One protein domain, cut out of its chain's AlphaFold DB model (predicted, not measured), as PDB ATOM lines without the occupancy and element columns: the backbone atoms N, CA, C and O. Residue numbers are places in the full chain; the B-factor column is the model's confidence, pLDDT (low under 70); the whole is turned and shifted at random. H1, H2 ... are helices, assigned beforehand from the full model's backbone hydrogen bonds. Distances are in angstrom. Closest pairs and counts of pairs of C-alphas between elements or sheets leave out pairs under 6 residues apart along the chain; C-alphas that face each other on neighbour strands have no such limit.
ATOM      1  N   LEU A  64     100.761 124.402 119.006       67.38
ATOM      2  CA  LEU A  64     100.754 125.116 120.293       67.38
ATOM      3  C   LEU A  64      99.401 125.770 120.632       67.38
ATOM      4  O   LEU A  64      99.187 126.220 121.763       67.38
ATOM      5  N   TYR A  65      98.472 125.860 119.676       67.62
ATOM      6  CA  TYR A  65      97.114 126.355 119.922       67.62
ATOM      7  C   TYR A  65      96.200 125.274 120.499       67.62
ATOM      8  O   TYR A  65      95.139 125.612 121.042       67.62
ATOM      9  N   HIS A  66      96.609 124.005 120.439       76.81
ATOM     10  CA  HIS A  66      95.829 122.918 120.997       76.81
ATOM     11  C   HIS A  66      95.770 123.014 122.538       76.81
ATOM     12  O   HIS A  66      96.803 123.212 123.187       76.81
ATOM     13  N   PRO A  67      94.589 122.864 123.174       77.62
ATOM     14  CA  PRO A  67      94.452 122.978 124.628       77.62
ATOM     15  C   PRO A  67      95.352 122.026 125.418       77.62
ATOM     16  O   PRO A  67      95.844 122.409 126.477       77.62
ATOM     17  N   VAL A  68      95.591 120.818 124.899       79.75
ATOM     18  CA  VAL A  68      96.472 119.836 125.549       79.75
ATOM     19  C   VAL A  68      97.926 120.306 125.522       79.75
ATOM     20  O   VAL A  68      98.586 120.312 126.557       79.75
ATOM     21  N   MET A  69      98.392 120.841 124.389       81.69
ATOM     22  CA  MET A  69      99.741 121.407 124.282       81.69
ATOM     23  C   MET A  69      99.928 122.619 125.196       81.69
ATOM     24  O   MET A  69     100.998 122.813 125.762       81.69
ATOM     25  N   ARG A  70      98.876 123.410 125.435       84.56
ATOM     26  CA  ARG A  70      98.928 124.496 126.427       84.56
ATOM     27  C   ARG A  70      99.176 123.973 127.844       84.56
ATOM     28  O   ARG A  70      99.895 124.622 128.601       84.56
ATOM     29  N   LYS A  71      98.559 122.852 128.229       86.38
ATOM     30  CA  LYS A  71      98.791 122.242 129.546       86.38
ATOM     31  C   LYS A  71     100.225 121.711 129.650       86.38
ATOM     32  O   LYS A  71     100.920 122.107 130.583       86.38
ATOM     33  N   LEU A  72     100.684 120.977 128.626       89.31
ATOM     34  CA  LEU A  72     102.071 120.513 128.480       89.31
ATOM     35  C   LEU A  72     103.068 121.656 128.697       89.31
ATOM     36  O   LEU A  72     103.940 121.554 129.553       89.31
ATOM     37  N   VAL A  73     102.901 122.769 127.977       90.81
ATOM     38  CA  VAL A  73     103.801 123.930 128.063       90.81
ATOM     39  C   VAL A  73     103.821 124.551 129.461       90.81
ATOM     40  O   VAL A  73     104.876 124.976 129.918       90.81
ATOM     41  N   ASN A  74     102.686 124.619 130.162       90.56
ATOM     42  CA  ASN A  74     102.649 125.189 131.513       90.56
ATOM     43  C   ASN A  74     103.342 124.285 132.545       90.56
ATOM     44  O   ASN A  74     104.045 124.785 133.423       90.56
ATOM     45  N   GLU A  75     103.160 122.968 132.457       91.44
ATOM     46  CA  GLU A  75     103.843 122.028 133.352       91.44
ATOM     47  C   GLU A  75     105.337 121.940 133.042       91.44
ATOM     48  O   GLU A  75     106.153 122.026 133.962       91.44
ATOM     49  N   SER A  76     105.704 121.879 131.757       92.69
ATOM     50  CA  SER A  76     107.102 121.894 131.320       92.69
ATOM     51  C   SER A  76     107.800 123.191 131.738       92.69
ATOM     52  O   SER A  76     108.935 123.157 132.205       92.69
ATOM     53  N   HIS A  77     107.099 124.326 131.673       94.19
ATOM     54  CA  HIS A  77     107.607 125.612 132.138       94.19
ATOM     55  C   HIS A  77     107.940 125.619 133.631       94.19
ATOM     56  O   HIS A  77     108.980 126.143 134.028       94.19
ATOM     57  N   ASN A  78     107.095 125.010 134.467       93.06
ATOM     58  CA  ASN A  78     107.382 124.904 135.895       93.06
ATOM     59  C   ASN A  78     108.642 124.067 136.148       93.06
ATOM     60  O   ASN A  78     109.460 124.453 136.981       93.06
ATOM     61  N   ILE A  79     108.822 122.961 135.416       93.44
ATOM     62  CA  ILE A  79     110.036 122.133 135.502       93.44
ATOM     63  C   ILE A  79     111.259 122.968 135.100       93.44
ATOM     64  O   ILE A  79     112.236 123.017 135.850       93.44
ATOM     65  N   PHE A  80     111.175 123.690 133.979       94.38
ATOM     66  CA  PHE A  80     112.239 124.562 133.488       94.38
ATOM     67  C   PHE A  80     112.629 125.630 134.516       94.38
ATOM     68  O   PHE A  80     113.785 125.692 134.925       94.38
ATOM     69  N   VAL A  81     111.677 126.437 134.996       92.44
ATOM     70  CA  VAL A  81     111.952 127.523 135.957       92.44
ATOM     71  C   VAL A  81     112.520 126.979 137.264       92.44
ATOM     72  O   VAL A  81     113.422 127.584 137.847       92.44
ATOM     73  N   MET A  82     112.020 125.833 137.734       89.56
ATOM     74  CA  MET A  82     112.576 125.180 138.915       89.56
ATOM     75  C   MET A  82     114.029 124.775 138.667       89.56
ATOM     76  O   MET A  82     114.873 125.083 139.505       89.56
ATOM     77  N   LEU A  83     114.352 124.162 137.526       90.25
ATOM     78  CA  LEU A  83     115.732 123.815 137.189       90.25
ATOM     79  C   LEU A  83     116.640 125.055 137.155       90.25
ATOM     80  O   LEU A  83     117.696 125.031 137.785       90.25
ATOM     81  N   GLN A  84     116.209 126.150 136.517       89.75
ATOM     82  CA  GLN A  84     117.007 127.382 136.441       89.75
ATOM     83  C   GLN A  84     117.284 127.992 137.824       89.75
ATOM     84  O   GLN A  84     118.415 128.381 138.109       89.75
ATOM     85  N   LYS A  85     116.282 128.027 138.716       86.12
ATOM     86  CA  LYS A  85     116.462 128.518 140.095       86.12
ATOM     87  C   LYS A  85     117.502 127.702 140.858       86.12
ATOM     88  O   LYS A  85     118.422 128.266 141.442       86.12
ATOM     89  N   HIS A  86     117.404 126.375 140.800       82.69
ATOM     90  CA  HIS A  86     118.357 125.505 141.488       82.69
ATOM     91  C   HIS A  86     119.759 125.563 140.864       82.69
ATOM     92  O   HIS A  86     120.747 125.457 141.592       82.69
ATOM     93  N   ALA A  87     119.861 125.729 139.541       80.75
ATOM     94  CA  ALA A  87     121.136 125.925 138.856       80.75
ATOM     95  C   ALA A  87     121.816 127.232 139.306       80.75
ATOM     96  O   ALA A  87     123.017 127.231 139.577       80.75
ATOM     97  N   ALA A  88     121.046 128.313 139.479       74.62
ATOM     98  CA  ALA A  88     121.545 129.583 140.008       74.62
ATOM     99  C   ALA A  88     121.984 129.490 141.485       74.62
ATOM    100  O   ALA A  88     123.011 130.050 141.860       74.62
ATOM    101  N   GLU A  89     121.247 128.751 142.322       70.00
ATOM    102  CA  GLU A  89     121.542 128.589 143.756       70.00
ATOM    103  C   GLU A  89     122.759 127.685 144.040       70.00
ATOM    104  O   GLU A  89     123.474 127.892 145.023       70.00
ATOM    105  N   LYS A  90     123.017 126.672 143.200       63.19
ATOM    106  CA  LYS A  90     124.055 125.644 143.433       63.19
ATOM    107  C   LYS A  90     125.390 125.869 142.726       63.19
ATOM    108  O   LYS A  90     126.264 125.005 142.832       63.19
ATOM    109  N   ALA A  91     125.623 127.043 142.139       56.69
ATOM    110  CA  ALA A  91     126.944 127.465 141.654       56.69
ATOM    111  C   ALA A  91     128.061 127.449 142.742       56.69
ATOM    112  O   ALA A  91     129.218 127.723 142.444       56.69
ATOM    113  N   VAL A  92     127.733 127.087 143.995       45.19
ATOM    114  CA  VAL A  92     128.597 127.083 145.191       45.19
ATOM    115  C   VAL A  92     128.953 125.658 145.697       45.19
ATOM    116  O   VAL A  92     129.391 125.494 146.830       45.19
ATOM    117  N   GLY A  93     128.829 124.602 144.874       45.94
ATOM    118  CA  GLY A  93     129.563 123.336 145.119       45.94
ATOM    119  C   GLY A  93     128.755 122.066 145.434       45.94
ATOM    120  O   GLY A  93     129.263 121.178 146.116       45.94
ATOM    121  N   GLY A  94     127.522 121.933 144.931       57.78
ATOM    122  CA  GLY A  94     126.774 120.663 144.952       57.78
ATOM    123  C   GLY A  94     126.643 120.034 143.558       57.78
ATOM    124  O   GLY A  94     126.523 120.755 142.575       57.78
ATOM    125  N   SER A  95     126.598 118.698 143.458       65.88
ATOM    126  CA  SER A  95     126.320 118.023 142.176       65.88
ATOM    127  C   SER A  95     124.885 118.315 141.709       65.88
ATOM    128  O   SER A  95     123.916 117.986 142.401       65.88
ATOM    129  N   ILE A  96     124.755 118.963 140.548       75.75
ATOM    130  CA  ILE A  96     123.477 119.301 139.891       75.75
ATOM    131  C   ILE A  96     122.896 118.074 139.156       75.75
ATOM    132  O   ILE A  96     121.687 117.980 138.949       75.75
ATOM    133  N   HIS A  97     123.728 117.071 138.868       80.38
ATOM    134  CA  HIS A  97     123.392 115.895 138.063       80.38
ATOM    135  C   HIS A  97     122.140 115.112 138.526       80.38
ATOM    136  O   HIS A  97     121.286 114.815 137.692       80.38
ATOM    137  N   PRO A  98     121.916 114.825 139.830       83.56
ATOM    138  CA  PRO A  98     120.699 114.127 140.264       83.56
ATOM    139  C   PRO A  98     119.416 114.937 140.030       83.56
ATOM    140  O   PRO A  98     118.340 114.371 139.844       83.56
ATOM    141  N   LEU A  99     119.518 116.270 140.050       84.56
ATOM    142  CA  LEU A  99     118.387 117.155 139.792       84.56
ATOM    143  C   LEU A  99     118.055 117.217 138.297       84.56
ATOM    144  O   LEU A  99     116.876 117.263 137.950       84.56
ATOM    145  N   ILE A 100     119.068 117.167 137.427       86.25
ATOM    146  CA  ILE A 100     118.893 117.073 135.968       86.25
ATOM    147  C   ILE A 100     118.142 115.789 135.631       86.25
ATOM    148  O   ILE A 100     117.109 115.854 134.973       86.25
ATOM    149  N   LEU A 101     118.579 114.647 136.174       87.50
ATOM    150  CA  LEU A 101     117.893 113.365 135.984       87.50
ATOM    151  C   LEU A 101     116.452 113.398 136.500       87.50
ATOM    152  O   LEU A 101     115.533 112.940 135.827       87.50
ATOM    153  N   LYS A 102     116.221 113.997 137.675       90.25
ATOM    154  CA  LYS A 102     114.860 114.189 138.190       90.25
ATOM    155  C   LYS A 102     114.010 115.041 137.241       90.25
ATOM    156  O   LYS A 102     112.851 114.707 137.023       90.25
ATOM    157  N   SER A 103     114.574 116.113 136.691       91.19
ATOM    158  CA  SER A 103     113.876 117.015 135.766       91.19
ATOM    159  C   SER A 103     113.585 116.328 134.429       91.19
ATOM    160  O   SER A 103     112.462 116.413 133.947       91.19
ATOM    161  N   SER A 104     114.542 115.568 133.881       92.56
ATOM    162  CA  SER A 104     114.357 114.749 132.673       92.56
ATOM    163  C   SER A 104     113.200 113.762 132.835       92.56
ATOM    164  O   SER A 104     112.253 113.776 132.051       92.56
ATOM    165  N   ARG A 105     113.183 113.007 133.941       91.31
ATOM    166  CA  ARG A 105     112.090 112.072 134.253       91.31
ATOM    167  C   ARG A 105     110.746 112.766 134.447       91.31
ATOM    168  O   ARG A 105     109.715 112.186 134.124       91.31
ATOM    169  N   GLN A 106     110.735 113.996 134.963       92.81
ATOM    170  CA  GLN A 106     109.515 114.802 135.042       92.81
ATOM    171  C   GLN A 106     109.017 115.219 133.653       92.81
ATOM    172  O   GLN A 106     107.813 115.138 133.423       92.81
ATOM    173  N   TYR A 107     109.901 115.602 132.724       93.88
ATOM    174  CA  TYR A 107     109.509 115.879 131.336       93.88
ATOM    175  C   TYR A 107     108.940 114.636 130.646       93.88
ATOM    176  O   TYR A 107     107.891 114.733 130.014       93.88
ATOM    177  N   ILE A 108     109.570 113.468 130.818       91.12
ATOM    178  CA  ILE A 108     109.057 112.196 130.279       91.12
ATOM    179  C   ILE A 108     107.683 111.869 130.882       91.12
ATOM    180  O   ILE A 108     106.743 111.583 130.146       91.12
ATOM    181  N   ALA A 109     107.521 111.967 132.206       91.81
ATOM    182  CA  ALA A 109     106.236 111.708 132.863       91.81
ATOM    183  C   ALA A 109     105.122 112.638 132.356       91.81
ATOM    184  O   ALA A 109     103.980 112.213 132.179       91.81
ATOM    185  N   VAL A 110     105.470 113.898 132.094       91.62
ATOM    186  CA  VAL A 110     104.592 114.888 131.473       91.62
ATOM    187  C   VAL A 110     104.216 114.455 130.047       91.62
ATOM    188  O   VAL A 110     103.029 114.386 129.736       91.62
ATOM    189  N   LEU A 111     105.181 114.075 129.201       90.25
ATOM    190  CA  LEU A 111     104.922 113.575 127.842       90.25
ATOM    191  C   LEU A 111     103.991 112.351 127.822       90.25
ATOM    192  O   LEU A 111     103.049 112.322 127.025       90.25
ATOM    193  N   ILE A 112     104.202 111.391 128.725       88.44
ATOM    194  CA  ILE A 112     103.365 110.188 128.855       88.44
ATOM    195  C   ILE A 112     101.933 110.573 129.242       88.44
ATOM    196  O   ILE A 112     100.976 110.169 128.581       88.44
ATOM    197  N   ALA A 113     101.769 111.408 130.275       89.75
ATOM    198  CA  ALA A 113     100.450 111.814 130.759       89.75
ATOM    199  C   ALA A 113      99.614 112.511 129.671       89.75
ATOM    200  O   ALA A 113      98.414 112.252 129.543       89.75
ATOM    201  N   TYR A 114     100.242 113.367 128.859       88.94
ATOM    202  CA  TYR A 114      99.553 114.053 127.765       88.94
ATOM    203  C   TYR A 114      99.336 113.179 126.534       88.94
ATOM    204  O   TYR A 114      98.323 113.353 125.855       88.94
ATOM    205  N   SER A 115     100.224 112.221 126.269       89.06
ATOM    206  CA  SER A 115      99.990 111.191 125.253       89.06
ATOM    207  C   SER A 115      98.746 110.363 125.594       89.06
ATOM    208  O   SER A 115      97.885 110.156 124.736       89.06
ATOM    209  N   ASP A 116      98.573 109.984 126.862       87.38
ATOM    210  CA  ASP A 116      97.374 109.287 127.337       87.38
ATOM    211  C   ASP A 116      96.111 110.158 127.276       87.38
ATOM    212  O   ASP A 116      95.036 109.673 126.907       87.38
ATOM    213  N   GLU A 117      96.209 111.447 127.625       88.88
ATOM    214  CA  GLU A 117      95.089 112.388 127.494       88.88
ATOM    215  C   GLU A 117      94.670 112.544 126.023       88.88
ATOM    216  O   GLU A 117      93.475 112.492 125.719       88.88
ATOM    217  N   LEU A 118      95.627 112.662 125.095       87.75
ATOM    218  CA  LEU A 118      95.348 112.741 123.658       87.75
ATOM    219  C   LEU A 118      94.754 111.453 123.104       87.75
ATOM    220  O   LEU A 118      93.815 111.539 122.317       87.75
ATOM    221  N   LYS A 119      95.234 110.279 123.533       88.62
ATOM    222  CA  LYS A 119      94.645 108.990 123.136       88.62
ATOM    223  C   LYS A 119      93.173 108.922 123.554       88.62
ATOM    224  O   LYS A 119      92.313 108.679 122.716       88.62
ATOM    225  N   LYS A 120      92.859 109.268 124.809       89.19
ATOM    226  CA  LYS A 120      91.470 109.314 125.308       89.19
ATOM    227  C   LYS A 120      90.598 110.305 124.535       89.19
ATOM    228  O   LYS A 120      89.430 110.022 124.283       89.19
ATOM    229  N   LEU A 121      91.145 111.465 124.164       87.38
ATOM    230  CA  LEU A 121      90.428 112.455 123.358       87.38
ATOM    231  C   LEU A 121      90.209 111.977 121.918       87.38
ATOM    232  O   LEU A 121      89.124 112.191 121.382       87.38
ATOM    233  N   ALA A 122      91.192 111.312 121.310       87.75
ATOM    234  CA  ALA A 122      91.062 110.702 119.989       87.75
ATOM    235  C   ALA A 122      89.986 109.607 119.978       87.75
ATOM    236  O   ALA A 122      89.145 109.593 119.082       87.75
ATOM    237  N   ASP A 123      89.952 108.762 121.008       88.25
ATOM    238  CA  ASP A 123      88.964 107.686 121.138       88.25
ATOM    239  C   ASP A 123      87.542 108.222 121.392       88.25
ATOM    240  O   ASP A 123      86.562 107.646 120.921       88.25
ATOM    241  N   ALA A 124      87.412 109.345 122.108       89.00
ATOM    242  CA  ALA A 124      86.121 109.970 122.406       89.00
ATOM    243  C   ALA A 124      85.564 110.845 121.264       89.00
ATOM    244  O   ALA A 124      84.388 111.221 121.293       89.00
ATOM    245  N   THR A 125      86.391 111.219 120.284       88.06
ATOM    246  CA  THR A 125      86.009 112.163 119.225       88.06
ATOM    247  C   THR A 125      85.370 111.441 118.043       88.06
ATOM    248  O   THR A 125      85.949 110.531 117.464       88.06
ATOM    249  N   ILE A 126      84.167 111.885 117.666       83.31
ATOM    250  CA  ILE A 126      83.390 111.325 116.543       83.31
ATOM    251  C   ILE A 126      83.791 111.972 115.199       83.31
ATOM    252  O   ILE A 126      83.582 111.400 114.138       83.31
ATOM    253  N   ASP A 127      84.348 113.183 115.245       87.19
ATOM    254  CA  ASP A 127      84.806 113.949 114.081       87.19
ATOM    255  C   ASP A 127      86.153 113.403 113.574       87.19
ATOM    256  O   ASP A 127      87.176 113.580 114.240       87.19
ATOM    257  N   GLU A 128      86.141 112.730 112.419       84.75
ATOM    258  CA  GLU A 128      87.316 112.041 111.861       84.75
ATOM    259  C   GLU A 128      88.485 112.999 111.582       84.75
ATOM    260  O   GLU A 128      89.621 112.669 111.915       84.75
ATOM    261  N   ASP A 129      88.227 114.222 111.104       81.75
ATOM    262  CA  ASP A 129      89.293 115.194 110.820       81.75
ATOM    263  C   ASP A 129      90.007 115.621 112.114       81.75
ATOM    264  O   ASP A 129      91.230 115.768 112.176       81.75
ATOM    265  N   LYS A 130      89.254 115.826 113.203       81.19
ATOM    266  CA  LYS A 130      89.846 116.161 114.512       81.19
ATOM    267  C   LYS A 130      90.570 114.976 115.127       81.19
ATOM    268  O   LYS A 130      91.609 115.163 115.757       81.19
ATOM    269  N   LYS A 131      90.024 113.777 114.949       85.56
ATOM    270  CA  LYS A 131      90.638 112.540 115.416       85.56
ATOM    271  C   LYS A 131      91.974 112.294 114.722       85.56
ATOM    272  O   LYS A 131      92.945 111.998 115.412       85.56
ATOM    273  N   GLU A 132      92.059 112.491 113.408       85.38
ATOM    274  CA  GLU A 132      93.313 112.380 112.656       85.38
ATOM    275  C   GLU A 132      94.364 113.378 113.170       85.38
ATOM    276  O   GLU A 132      95.472 112.972 113.516       85.38
ATOM    277  N   ASN A 133      93.979 114.640 113.395       83.44
ATOM    278  CA  ASN A 133      94.868 115.642 114.002       83.44
ATOM    279  C   ASN A 133      95.372 115.236 115.405       83.44
ATOM    280  O   ASN A 133      96.532 115.476 115.748       83.44
ATOM    281  N   TYR A 134      94.522 114.626 116.241       85.50
ATOM    282  CA  TYR A 134      94.936 114.129 117.561       85.50
ATOM    283  C   TYR A 134      95.897 112.951 117.460       85.50
ATOM    284  O   TYR A 134      96.848 112.877 118.239       85.50
ATOM    285  N   LEU A 135      95.673 112.051 116.503       86.88
ATOM    286  CA  LEU A 135      96.559 110.921 116.250       86.88
ATOM    287  C   LEU A 135      97.920 111.378 115.716       86.88
ATOM    288  O   LEU A 135      98.936 110.828 116.136       86.88
ATOM    289  N   ASP A 136      97.968 112.401 114.866       85.19
ATOM    290  CA  ASP A 136      99.228 112.972 114.382       85.19
ATOM    291  C   ASP A 136     100.017 113.657 115.500       85.19
ATOM    292  O   ASP A 136     101.212 113.398 115.664       85.19
ATOM    293  N   LEU A 137      99.349 114.441 116.353       84.00
ATOM    294  CA  LEU A 137      99.992 115.031 117.527       84.00
ATOM    295  C   LEU A 137     100.483 113.955 118.511       84.00
ATOM    296  O   LEU A 137     101.582 114.065 119.055       84.00
ATOM    297  N   LEU A 138      99.697 112.892 118.712       88.38
ATOM    298  CA  LEU A 138     100.082 111.746 119.537       88.38
ATOM    299  C   LEU A 138     101.319 111.035 118.973       88.38
ATOM    300  O   LEU A 138     102.209 110.671 119.742       88.38
ATOM    301  N   ARG A 139     101.403 110.851 117.648       87.56
ATOM    302  CA  ARG A 139     102.594 110.290 116.989       87.56
ATOM    303  C   ARG A 139     103.817 111.155 117.283       87.56
ATOM    304  O   ARG A 139     104.814 110.616 117.751       87.56
ATOM    305  N   LEU A 140     103.727 112.474 117.101       87.06
ATOM    306  CA  LEU A 140     104.839 113.391 117.376       87.06
ATOM    307  C   LEU A 140     105.287 113.347 118.845       87.06
ATOM    308  O   LEU A 140     106.485 113.279 119.112       87.06
ATOM    309  N   LEU A 141     104.354 113.324 119.805       88.19
ATOM    310  CA  LEU A 141     104.711 113.239 121.227       88.19
ATOM    311  C   LEU A 141     105.374 111.906 121.582       88.19
ATOM    312  O   LEU A 141     106.404 111.920 122.252       88.19
ATOM    313  N   LYS A 142     104.867 110.777 121.073       88.69
ATOM    314  CA  LYS A 142     105.507 109.463 121.265       88.69
ATOM    315  C   LYS A 142     106.910 109.412 120.668       88.69
ATOM    316  O   LYS A 142     107.827 108.886 121.288       88.69
ATOM    317  N   MET A 143     107.096 109.995 119.484       89.44
ATOM    318  CA  MET A 143     108.416 110.114 118.865       89.44
ATOM    319  C   MET A 143     109.357 110.963 119.730       89.44
ATOM    320  O   MET A 143     110.506 110.580 119.945       89.44
ATOM    321  N   SER A 144     108.862 112.074 120.285       90.56
ATOM    322  CA  SER A 144     109.634 112.922 121.199       90.56
ATOM    323  C   SER A 144     110.007 112.188 122.492       90.56
ATOM    324  O   SER A 144     111.151 112.255 122.922       90.56
ATOM    325  N   GLU A 145     109.090 111.412 123.072       91.88
ATOM    326  CA  GLU A 145     109.332 110.613 124.276       91.88
ATOM    327  C   GLU A 145     110.394 109.530 124.034       91.88
ATOM    328  O   GLU A 145     111.306 109.340 124.846       91.88
ATOM    329  N   LEU A 146     110.314 108.852 122.887       91.94
ATOM    330  CA  LEU A 146     111.249 107.807 122.488       91.94
ATOM    331  C   LEU A 146     112.669 108.357 122.310       91.94
ATOM    332  O   LEU A 146     113.612 107.787 122.863       91.94
ATOM    333  N   ILE A 147     112.823 109.483 121.602       92.25
ATOM    334  CA  ILE A 147     114.129 110.139 121.428       92.25
ATOM    335  C   ILE A 147     114.638 110.660 122.778       92.25
ATOM    336  O   ILE A 147     115.793 110.428 123.126       92.25
ATOM    337  N   TRP A 148     113.783 111.321 123.568       93.81
ATOM    338  CA  TRP A 148     114.170 111.888 124.862       93.81
ATOM    339  C   TRP A 148     114.690 110.825 125.824       93.81
ATOM    340  O   TRP A 148     115.729 111.007 126.450       93.81
ATOM    341  N   SER A 149     113.976 109.706 125.941       92.00
ATOM    342  CA  SER A 149     114.364 108.607 126.828       92.00
ATOM    343  C   SER A 149     115.668 107.939 126.385       92.00
ATOM    344  O   SER A 149     116.491 107.613 127.239       92.00
ATOM    345  N   LEU A 150     115.922 107.818 125.075       91.88
ATOM    346  CA  LEU A 150     117.223 107.370 124.576       91.88
ATOM    347  C   LEU A 150     118.331 108.379 124.918       91.88
ATOM    348  O   LEU A 150     119.393 107.988 125.395       91.88
ATOM    349  N   CYS A 151     118.085 109.679 124.732       91.62
ATOM    350  CA  CYS A 151     119.034 110.726 125.110       91.62
ATOM    351  C   CYS A 151     119.301 110.763 126.625       91.62
ATOM    352  O   CYS A 151     120.436 111.023 127.025       91.62
ATOM    353  N   GLU A 152     118.299 110.475 127.468       91.44
ATOM    354  CA  GLU A 152     118.501 110.312 128.912       91.44
ATOM    355  C   GLU A 152     119.498 109.182 129.183       91.44
ATOM    356  O   GLU A 152     120.456 109.403 129.912       91.44
ATOM    357  N   ILE A 153     119.336 108.022 128.540       89.06
ATOM    358  CA  ILE A 153     120.221 106.855 128.708       89.06
ATOM    359  C   ILE A 153     121.643 107.122 128.193       89.06
ATOM    360  O   ILE A 153     122.615 106.728 128.831       89.06
ATOM    361  N   LEU A 154     121.787 107.762 127.030       88.50
ATOM    362  CA  LEU A 154     123.094 107.925 126.384       88.50
ATOM    363  C   LEU A 154     123.902 109.104 126.941       88.50
ATOM    364  O   LEU A 154     125.123 108.997 127.061       88.50
ATOM    365  N   PHE A 155     123.244 110.225 127.262       86.62
ATOM    366  CA  PHE A 155     123.925 111.495 127.547       86.62
ATOM    367  C   PHE A 155     123.737 112.009 128.979       86.62
ATOM    368  O   PHE A 155     124.611 112.727 129.469       86.62
ATOM    369  N   LEU A 156     122.619 111.684 129.643       84.06
ATOM    370  CA  LEU A 156     122.279 112.245 130.962       84.06
ATOM    371  C   LEU A 156     122.512 111.263 132.116       84.06
ATOM    372  O   LEU A 156     122.960 111.675 133.180       84.06
ATOM    373  N   ASP A 157     122.195 109.981 131.948       80.44
ATOM    374  CA  ASP A 157     122.365 108.934 132.952       80.44
ATOM    375  C   ASP A 157     123.583 108.093 132.577       80.44
ATOM    376  O   ASP A 157     123.474 107.131 131.830       80.44
ATOM    377  N   SER A 158     124.772 108.473 133.054       66.81
ATOM    378  CA  SER A 158     125.980 107.663 132.860       66.81
ATOM    379  C   SER A 158     126.100 106.637 133.996       66.81
ATOM    380  O   SER A 158     126.563 106.989 135.089       66.81
ATOM    381  N   PRO A 159     125.684 105.366 133.806       66.50
ATOM    382  CA  PRO A 159     125.824 104.362 134.846       66.50
ATOM    383  C   PRO A 159     127.304 104.092 135.130       66.50
ATOM    384  O   PRO A 159     128.145 104.078 134.227       66.50
ATOM    385  N   ALA A 160     127.637 103.812 136.392       59.66
ATOM    386  CA  ALA A 160     128.990 103.430 136.782       59.66
ATOM    387  C   ALA A 160     129.445 102.188 135.984       59.66
ATOM    388  O   ALA A 160     128.905 101.097 136.157       59.66
ATOM    389  N   GLY A 161     130.425 102.363 135.090       64.06
ATOM    390  CA  GLY A 161     130.932 101.315 134.192       64.06
ATOM    391  C   GLY A 161     130.448 101.397 132.735       64.06
ATOM    392  O   GLY A 161     130.979 100.667 131.899       64.06
ATOM    393  N   GLY A 162     129.506 102.294 132.411       73.50
ATOM    394  CA  GLY A 162     129.062 102.583 131.038       73.50
ATOM    395  C   GLY A 162     128.203 101.498 130.376       73.50
ATOM    396  O   GLY A 162     127.997 101.554 129.167       73.50
ATOM    397  N   LEU A 163     127.730 100.515 131.148       83.19
ATOM    398  CA  LEU A 163     126.876  99.419 130.683       83.19
ATOM    399  C   LEU A 163     125.429  99.889 130.523       83.19
ATOM    400  O   LEU A 163     124.820 100.319 131.502       83.19
ATOM    401  N   GLN A 358     124.069 117.178 115.757       88.56
ATOM    402  CA  GLN A 358     123.252 116.677 114.668       88.56
ATOM    403  C   GLN A 358     121.898 116.141 115.183       88.56
ATOM    404  O   GLN A 358     120.887 116.395 114.527       88.56
ATOM    405  N   VAL A 359     121.820 115.548 116.390       90.00
ATOM    406  CA  VAL A 359     120.530 115.207 117.043       90.00
ATOM    407  C   VAL A 359     119.649 116.448 117.196       90.00
ATOM    408  O   VAL A 359     118.480 116.426 116.807       90.00
ATOM    409  N   ILE A 360     120.202 117.543 117.727       89.38
ATOM    410  CA  ILE A 360     119.490 118.817 117.924       89.38
ATOM    411  C   ILE A 360     118.973 119.358 116.585       89.38
ATOM    412  O   ILE A 360     117.816 119.773 116.488       89.38
ATOM    413  N   LYS A 361     119.805 119.330 115.542       88.12
ATOM    414  CA  LYS A 361     119.459 119.851 114.216       88.12
ATOM    415  C   LYS A 361     118.349 119.048 113.535       88.12
ATOM    416  O   LYS A 361     117.375 119.645 113.087       88.12
ATOM    417  N   GLU A 362     118.473 117.724 113.485       86.94
ATOM    418  CA  GLU A 362     117.465 116.853 112.862       86.94
ATOM    419  C   GLU A 362     116.149 116.867 113.665       86.94
ATOM    420  O   GLU A 362     115.057 116.920 113.093       86.94
ATOM    421  N   SER A 363     116.235 116.953 114.999       88.88
ATOM    422  CA  SER A 363     115.057 117.148 115.856       88.88
ATOM    423  C   SER A 363     114.379 118.502 115.616       88.88
ATOM    424  O   SER A 363     113.157 118.594 115.701       88.88
ATOM    425  N   SER A 364     115.139 119.552 115.278       86.69
ATOM    426  CA  SER A 364     114.585 120.877 114.946       86.69
ATOM    427  C   SER A 364     113.818 120.876 113.624       86.69
ATOM    428  O   SER A 364     112.858 121.623 113.479       86.69
ATOM    429  N   SER A 365     114.221 120.049 112.654       85.06
ATOM    430  CA  SER A 365     113.458 119.888 111.409       85.06
ATOM    431  C   SER A 365     112.197 119.049 111.586       85.06
ATOM    432  O   SER A 365     111.206 119.308 110.907       85.06
ATOM    433  N   MET A 366     112.228 118.066 112.489       83.12
ATOM    434  CA  MET A 366     111.102 117.166 112.736       83.12
ATOM    435  C   MET A 366     110.011 117.819 113.599       83.12
ATOM    436  O   MET A 366     108.822 117.668 113.321       83.12
ATOM    437  N   PHE A 367     110.399 118.542 114.654       83.00
ATOM    438  CA  PHE A 367     109.462 119.173 115.584       83.00
ATOM    439  C   PHE A 367     109.301 120.666 115.274       83.00
ATOM    440  O   PHE A 367     110.191 121.469 115.537       83.00
ATOM    441  N   SER A 368     108.118 121.045 114.786       72.62
ATOM    442  CA  SER A 368     107.755 122.415 114.383       72.62
ATOM    443  C   SER A 368     107.872 123.457 115.505       72.62
ATOM    444  O   SER A 368     108.250 124.599 115.270       72.62
ATOM    445  N   ASN A 369     107.540 123.077 116.739       75.06
ATOM    446  CA  ASN A 369     107.249 124.020 117.818       75.06
ATOM    447  C   ASN A 369     108.439 124.363 118.730       75.06
ATOM    448  O   ASN A 369     108.217 124.977 119.776       75.06
ATOM    449  N   TRP A 370     109.659 123.942 118.378       86.44
ATOM    450  CA  TRP A 370     110.926 124.168 119.103       86.44
ATOM    451  C   TRP A 370     110.974 123.697 120.569       86.44
ATOM    452  O   TRP A 370     112.039 123.726 121.186       86.44
ATOM    453  N   TRP A 371     109.861 123.210 121.132       90.94
ATOM    454  CA  TRP A 371     109.732 122.829 122.539       90.94
ATOM    455  C   TRP A 371     110.729 121.733 122.903       90.94
ATOM    456  O   TRP A 371     111.488 121.885 123.858       90.94
ATOM    457  N   PHE A 372     110.749 120.653 122.118       91.62
ATOM    458  CA  PHE A 372     111.595 119.489 122.378       91.62
ATOM    459  C   PHE A 372     113.069 119.891 122.428       91.62
ATOM    460  O   PHE A 372     113.773 119.630 123.401       91.62
ATOM    461  N   VAL A 373     113.507 120.604 121.393       91.62
ATOM    462  CA  VAL A 373     114.906 120.970 121.204       91.62
ATOM    463  C   VAL A 373     115.358 121.983 122.255       91.62
ATOM    464  O   VAL A 373     116.448 121.832 122.807       91.62
ATOM    465  N   ALA A 374     114.525 122.972 122.591       92.50
ATOM    466  CA  ALA A 374     114.852 123.979 123.596       92.50
ATOM    467  C   ALA A 374     115.075 123.364 124.989       92.50
ATOM    468  O   ALA A 374     116.075 123.666 125.642       92.50
ATOM    469  N   HIS A 375     114.187 122.466 125.429       93.19
ATOM    470  CA  HIS A 375     114.292 121.852 126.756       93.19
ATOM    471  C   HIS A 375     115.366 120.754 126.817       93.19
ATOM    472  O   HIS A 375     116.086 120.672 127.812       93.19
ATOM    473  N   LEU A 376     115.521 119.942 125.763       92.31
ATOM    474  CA  LEU A 376     116.581 118.930 125.704       92.31
ATOM    475  C   LEU A 376     117.966 119.591 125.709       92.31
ATOM    476  O   LEU A 376     118.843 119.193 126.474       92.31
ATOM    477  N   THR A 377     118.149 120.646 124.910       91.06
ATOM    478  CA  THR A 377     119.416 121.395 124.855       91.06
ATOM    479  C   THR A 377     119.724 122.076 126.189       91.06
ATOM    480  O   THR A 377     120.877 122.074 126.619       91.06
ATOM    481  N   ASP A 378     118.712 122.619 126.878       90.62
ATOM    482  CA  ASP A 378     118.877 123.186 128.223       90.62
ATOM    483  C   ASP A 378     119.406 122.141 129.222       90.62
ATOM    484  O   ASP A 378     120.386 122.408 129.919       90.62
ATOM    485  N   LEU A 379     118.838 120.929 129.237       90.31
ATOM    486  CA  LEU A 379     119.321 119.842 130.098       90.31
ATOM    487  C   LEU A 379     120.741 119.392 129.743       90.31
ATOM    488  O   LEU A 379     121.563 119.212 130.642       90.31
ATOM    489  N   LEU A 380     121.041 119.231 128.453       88.00
ATOM    490  CA  LEU A 380     122.363 118.809 127.977       88.00
ATOM    491  C   LEU A 380     123.452 119.828 128.330       88.00
ATOM    492  O   LEU A 380     124.549 119.443 128.739       88.00
ATOM    493  N   GLN A 381     123.140 121.125 128.240       86.81
ATOM    494  CA  GLN A 381     124.057 122.179 128.664       86.81
ATOM    495  C   GLN A 381     124.279 122.161 130.180       86.81
ATOM    496  O   GLN A 381     125.425 122.224 130.621       86.81
ATOM    497  N   HIS A 382     123.220 122.022 130.986       84.25
ATOM    498  CA  HIS A 382     123.358 121.895 132.447       84.25
ATOM    499  C   HIS A 382     124.126 120.631 132.860       84.25
ATOM    500  O   HIS A 382     124.791 120.625 133.895       84.25
ATOM    501  N   CYS A 383     124.072 119.573 132.045       81.56
ATOM    502  CA  CYS A 383     124.833 118.340 132.243       81.56
ATOM    503  C   CYS A 383     126.313 118.463 131.828       81.56
ATOM    504  O   CYS A 383     127.098 117.552 132.089       81.56
ATOM    505  N   GLY A 384     126.708 119.570 131.191       78.19
ATOM    506  CA  GLY A 384     128.073 119.797 130.711       78.19
ATOM    507  C   GLY A 384     128.435 119.037 129.430       78.19
ATOM    508  O   GLY A 384     129.611 118.978 129.093       78.19
ATOM    509  N   GLN A 385     127.453 118.468 128.719       76.75
ATOM    510  CA  GLN A 385     127.668 117.748 127.452       76.75
ATOM    511  C   GLN A 385     127.800 118.691 126.245       76.75
ATOM    512  O   GLN A 385     128.287 118.295 125.191       76.75
ATOM    513  N   LEU A 386     127.356 119.942 126.389       76.69
ATOM    514  CA  LEU A 386     127.470 120.976 125.364       76.69
ATOM    515  C   LEU A 386     128.426 122.067 125.834       76.69
ATOM    516  O   LEU A 386     128.177 122.742 126.836       76.69
ATOM    517  N   GLU A 387     129.501 122.274 125.079       66.69
ATOM    518  CA  GLU A 387     130.399 123.400 125.303       66.69
ATOM    519  C   GLU A 387     129.716 124.709 124.885       66.69
ATOM    520  O   GLU A 387     129.101 124.803 123.820       66.69
ATOM    521  N   ALA A 388     129.845 125.747 125.715       61.91
ATOM    522  CA  ALA A 388     129.293 127.076 125.459       61.91
ATOM    523  C   ALA A 388     130.116 127.837 124.400       61.91
ATOM    524  O   ALA A 388     130.656 128.913 124.655       61.91
ATOM    525  N   HIS A 389     130.237 127.276 123.198       61.44
ATOM    526  CA  HIS A 389     130.808 127.984 122.065       61.44
ATOM    527  C   HIS A 389     129.838 129.071 121.602       61.44
ATOM    528  O   HIS A 389     128.670 128.806 121.302       61.44
ATOM    529  N   LYS A 390     130.331 130.309 121.531       60.19
ATOM    530  CA  LYS A 390     129.583 131.407 120.920       60.19
ATOM    531  C   LYS A 390     129.469 131.147 119.422       60.19
ATOM    532  O   LYS A 390     130.478 130.981 118.736       60.19
ATOM    533  N   LEU A 391     128.240 131.114 118.919       66.69
ATOM    534  CA  LEU A 391     127.968 131.084 117.487       66.69
ATOM    535  C   LEU A 391     128.490 132.382 116.850       66.69
ATOM    536  O   LEU A 391     128.682 133.392 117.529       66.69
ATOM    537  N   GLN A 392     128.677 132.390 115.528       58.38
ATOM    538  CA  GLN A 392     129.182 133.562 114.786       58.38
ATOM    539  C   GLN A 392     128.343 134.838 115.002       58.38
ATOM    540  O   GLN A 392     128.834 135.943 114.793       58.38
ATOM    541  N   TYR A 393     127.099 134.687 115.460       59.62
ATOM    542  CA  TYR A 393     126.147 135.762 115.743       59.62
ATOM    543  C   TYR A 393     126.115 136.201 117.222       59.62
ATOM    544  O   TYR A 393     125.227 136.949 117.616       59.62
ATOM    545  N   GLY A 394     127.061 135.747 118.054       60.44
ATOM    546  CA  GLY A 394     127.236 136.181 119.449       60.44
ATOM    547  C   GLY A 394     126.608 135.258 120.498       60.44
ATOM    548  O   GLY A 394     127.247 135.022 121.518       60.44
ATOM    549  N   SER A 395     125.444 134.665 120.205       71.88
ATOM    550  CA  SER A 395     124.679 133.803 121.126       71.88
ATOM    551  C   SER A 395     125.267 132.395 121.287       71.88
ATOM    552  O   SER A 395     125.887 131.852 120.370       71.88
ATOM    553  N   ASN A 396     124.990 131.748 122.422       82.62
ATOM    554  CA  ASN A 396     125.161 130.297 122.564       82.62
ATOM    555  C   ASN A 396     123.993 129.531 121.891       82.62
ATOM    556  O   ASN A 396     122.926 130.103 121.643       82.62
ATOM    557  N   LEU A 397     124.199 128.245 121.572       84.94
ATOM    558  CA  LEU A 397     123.199 127.401 120.891       84.94
ATOM    559  C   LEU A 397     121.900 127.256 121.698       84.94
ATOM    560  O   LEU A 397     120.811 127.318 121.135       84.94
ATOM    561  N   ARG A 398     122.004 127.113 123.022       88.25
ATOM    562  CA  ARG A 398     120.846 127.029 123.920       88.25
ATOM    563  C   ARG A 398     119.985 128.286 123.868       88.25
ATOM    564  O   ARG A 398     118.771 128.192 123.787       88.25
ATOM    565  N   GLU A 399     120.604 129.455 123.944       88.44
ATOM    566  CA  GLU A 399     119.936 130.750 123.926       88.44
ATOM    567  C   GLU A 399     119.282 130.985 122.572       88.44
ATOM    568  O   GLU A 399     118.134 131.404 122.551       88.44
ATOM    569  N   PHE A 400     119.930 130.614 121.465       89.12
ATOM    570  CA  PHE A 400     119.309 130.654 120.141       89.12
ATOM    571  C   PHE A 400     117.993 129.853 120.111       89.12
ATOM    572  O   PHE A 400     116.937 130.403 119.805       89.12
ATOM    573  N   LEU A 401     118.029 128.591 120.545       89.75
ATOM    574  CA  LEU A 401     116.854 127.713 120.549       89.75
ATOM    575  C   LEU A 401     115.772 128.162 121.545       89.75
ATOM    576  O   LEU A 401     114.579 128.048 121.265       89.75
ATOM    577  N   LEU A 402     116.168 128.693 122.706       91.44
ATOM    578  CA  LEU A 402     115.233 129.259 123.680       91.44
ATOM    579  C   LEU A 402     114.582 130.547 123.173       91.44
ATOM    580  O   LEU A 402     113.405 130.762 123.453       91.44
ATOM    581  N   LEU A 403     115.310 131.393 122.439       90.19
ATOM    582  CA  LEU A 403     114.766 132.610 121.834       90.19
ATOM    583  C   LEU A 403     113.730 132.273 120.761       90.19
ATOM    584  O   LEU A 403     112.660 132.886 120.761       90.19
ATOM    585  N   ASP A 404     113.997 131.288 119.901       87.94
ATOM    586  CA  ASP A 404     113.035 130.837 118.887       87.94
ATOM    587  C   ASP A 404     111.786 130.232 119.539       87.94
ATOM    588  O   ASP A 404     110.660 130.643 119.244       87.94
ATOM    589  N   TYR A 405     111.968 129.352 120.528       90.50
ATOM    590  CA  TYR A 405     110.847 128.786 121.275       90.50
ATOM    591  C   TYR A 405     110.023 129.865 121.998       90.50
ATOM    592  O   TYR A 405     108.791 129.900 121.900       90.50
ATOM    593  N   ALA A 406     110.687 130.794 122.690       90.88
ATOM    594  CA  ALA A 406     110.021 131.903 123.361       90.88
ATOM    595  C   ALA A 406     109.288 132.811 122.363       90.88
ATOM    596  O   ALA A 406     108.182 133.262 122.662       90.88
ATOM    597  N   SER A 407     109.837 133.028 121.167       87.88
ATOM    598  CA  SER A 407     109.195 133.798 120.094       87.88
ATOM    599  C   SER A 407     107.897 133.139 119.613       87.88
ATOM    600  O   SER A 407     106.863 133.815 119.499       87.88
ATOM    601  N   SER A 408     107.886 131.812 119.447       86.06
ATOM    602  CA  SER A 408     106.659 131.060 119.149       86.06
ATOM    603  C   SER A 408     105.617 131.180 120.273       86.06
ATOM    604  O   SER A 408     104.423 131.354 120.003       86.06
ATOM    605  N   LEU A 409     106.037 131.197 121.545       88.56
ATOM    606  CA  LEU A 409     105.130 131.418 122.683       88.56
ATOM    607  C   LEU A 409     104.597 132.855 122.766       88.56
ATOM    608  O   LEU A 409     103.409 133.050 123.045       88.56
ATOM    609  N   MET A 410     105.445 133.858 122.517       86.94
ATOM    610  CA  MET A 410     105.079 135.282 122.532       86.94
ATOM    611  C   MET A 410     104.024 135.611 121.473       86.94
ATOM    612  O   MET A 410     103.150 136.447 121.713       86.94
ATOM    613  N   SER A 411     104.053 134.894 120.350       83.12
ATOM    614  CA  SER A 411     103.065 134.978 119.267       83.12
ATOM    615  C   SER A 411     101.667 134.487 119.679       83.12
ATOM    616  O   SER A 411     100.653 134.897 119.108       83.12
ATOM    617  N   ASN A 412     101.572 133.614 120.687       82.81
ATOM    618  CA  ASN A 412     100.318 132.988 121.096       82.81
ATOM    619  C   ASN A 412      99.508 133.878 122.059       82.81
ATOM    620  O   ASN A 412     100.011 134.403 123.054       82.81
ATOM    621  N   LYS A 413      98.187 133.967 121.842       80.06
ATOM    622  CA  LYS A 413      97.273 134.805 122.648       80.06
ATOM    623  C   LYS A 413      97.276 134.494 124.150       80.06
ATOM    624  O   LYS A 413      96.990 135.384 124.954       80.06
ATOM    625  N   SER A 414      97.553 133.248 124.525       83.56
ATOM    626  CA  SER A 414      97.426 132.748 125.903       83.56
ATOM    627  C   SER A 414      98.760 132.457 126.589       83.56
ATOM    628  O   SER A 414      98.858 132.640 127.799       83.56
ATOM    629  N   LEU A 415      99.768 132.030 125.824       87.25
ATOM    630  CA  LEU A 415     101.047 131.535 126.342       87.25
ATOM    631  C   LEU A 415     102.142 132.604 126.412       87.25
ATOM    632  O   LEU A 415     103.185 132.348 127.002       87.25
ATOM    633  N   TRP A 416     101.914 133.808 125.881       88.69
ATOM    634  CA  TRP A 416     102.932 134.864 125.860       88.69
ATOM    635  C   TRP A 416     103.511 135.191 127.246       88.69
ATOM    636  O   TRP A 416     104.693 135.478 127.348       88.69
ATOM    637  N   VAL A 417     102.731 135.085 128.333       90.69
ATOM    638  CA  VAL A 417     103.248 135.295 129.704       90.69
ATOM    639  C   VAL A 417     104.329 134.269 130.055       90.69
ATOM    640  O   VAL A 417     105.321 134.612 130.687       90.69
ATOM    641  N   VAL A 418     104.146 133.023 129.615       91.12
ATOM    642  CA  VAL A 418     105.133 131.949 129.767       91.12
ATOM    643  C   VAL A 418     106.371 132.265 128.923       91.12
ATOM    644  O   VAL A 418     107.491 132.153 129.411       91.12
ATOM    645  N   GLY A 419     106.167 132.748 127.690       90.62
ATOM    646  CA  GLY A 419     107.237 133.205 126.796       90.62
ATOM    647  C   GLY A 419     108.137 134.272 127.426       90.62
ATOM    648  O   GLY A 419     109.357 134.147 127.359       90.62
ATOM    649  N   VAL A 420     107.558 135.260 128.125       92.25
ATOM    650  CA  VAL A 420     108.323 136.286 128.864       92.25
ATOM    651  C   VAL A 420     109.289 135.647 129.860       92.25
ATOM    652  O   VAL A 420     110.450 136.038 129.927       92.25
ATOM    653  N   SER A 421     108.839 134.634 130.602       91.38
ATOM    654  CA  SER A 421     109.697 133.986 131.590       91.38
ATOM    655  C   SER A 421     110.819 133.157 130.959       91.38
ATOM    656  O   SER A 421     111.847 132.998 131.611       91.38
ATOM    657  N   TYR A 422     110.677 132.639 129.734       93.31
ATOM    658  CA  TYR A 422     111.809 132.031 129.020       93.31
ATOM    659  C   TYR A 422     112.825 133.092 128.580       93.31
ATOM    660  O   TYR A 422     114.021 132.890 128.777       93.31
ATOM    661  N   LEU A 423     112.356 134.243 128.079       91.94
ATOM    662  CA  LEU A 423     113.225 135.364 127.691       91.94
ATOM    663  C   LEU A 423     114.046 135.910 128.868       91.94
ATOM    664  O   LEU A 423     115.190 136.307 128.667       91.94
ATOM    665  N   ASP A 424     113.512 135.876 130.094       90.44
ATOM    666  CA  ASP A 424     114.256 136.276 131.300       90.44
ATOM    667  C   ASP A 424     115.487 135.387 131.577       90.44
ATOM    668  O   ASP A 424     116.429 135.828 132.232       90.44
ATOM    669  N   HIS A 425     115.492 134.143 131.085       89.38
ATOM    670  CA  HIS A 425     116.594 133.186 131.253       89.38
ATOM    671  C   HIS A 425     117.542 133.136 130.033       89.38
ATOM    672  O   HIS A 425     118.397 132.244 129.944       89.38
TER     673      HIS A 425
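This is residues 64 to 163 and 358 to 425 of the 887 residues of the protein "Nuclear pore complex protein Nup85" of Mytilus coruscus (UniProt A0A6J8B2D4). Three long helices, H3, H2 and H1, run back and forth along the longest axis, and the shorter H5 packs beside part of them to complete a bundle of four. H4 packs on H5, as does H6, which makes a hairpin with H7. The printed part has 168 residues with seven named helices, H1 to H7 in chain order, and no named strand; its class is all helix. It is compact, with a radius of gyration of the C-alphas of 16.7 A and spans of 55 by 39 by 29 A.

H3, residues 128 to 156, and H2, residues 97 to 124, form a hairpin at a shallow tilt of 17 degrees; their closest C-alphas, of Ala 122 and Lys 131, are 4.9 A apart. H2 also forms a hairpin with H1, residues 67 to 89, at 6 degrees; the closest C-alphas, of Ile 79 and Ser 103, are 6.4 A apart. The hub is H5, residues 371 to 382. It touches H3 at residues 144 to 156 alone, closest at C-alphas 144 and 372, 7.0 A. H5 and H2 only just touch, with 3 pairs of C-alphas within 8 A, closest at Ile 100 and Leu 379, 6.5 A. H4, residues 358 to 366, touches residues 372 to 377 of H5 alone; C-alphas 360 and 373 are closest, 6.0 A. H6, residues 397 to 411, touches H5, closest at C-alphas 374 and 401, 5.2 A. H7, residues 416 to 423, touches H6, closest at C-alphas 410 and 416, 4.0 A. H1 and H3 are apart. Every O i to N i+4 pair is within hydrogen-bond range in H1 to H6; in H7, 3 of 4 are.

H3 is 39.8 A long from C-alpha 128 at (87.316, 112.041, 111.861), H2 40.9 A and H1 33.6 A. H7 ends with C-alpha 423 at (113.225, 135.364, 127.691).

Residues 164 to 357 are not printed; C-alphas 163 and 358 are 23.8 A apart. H5 to H6 is a long link. Residues 88 to 95 stand free. The pLDDT is under 70 at residues 64 to 65, 90 to 95, 158 to 161 and 387 to 394.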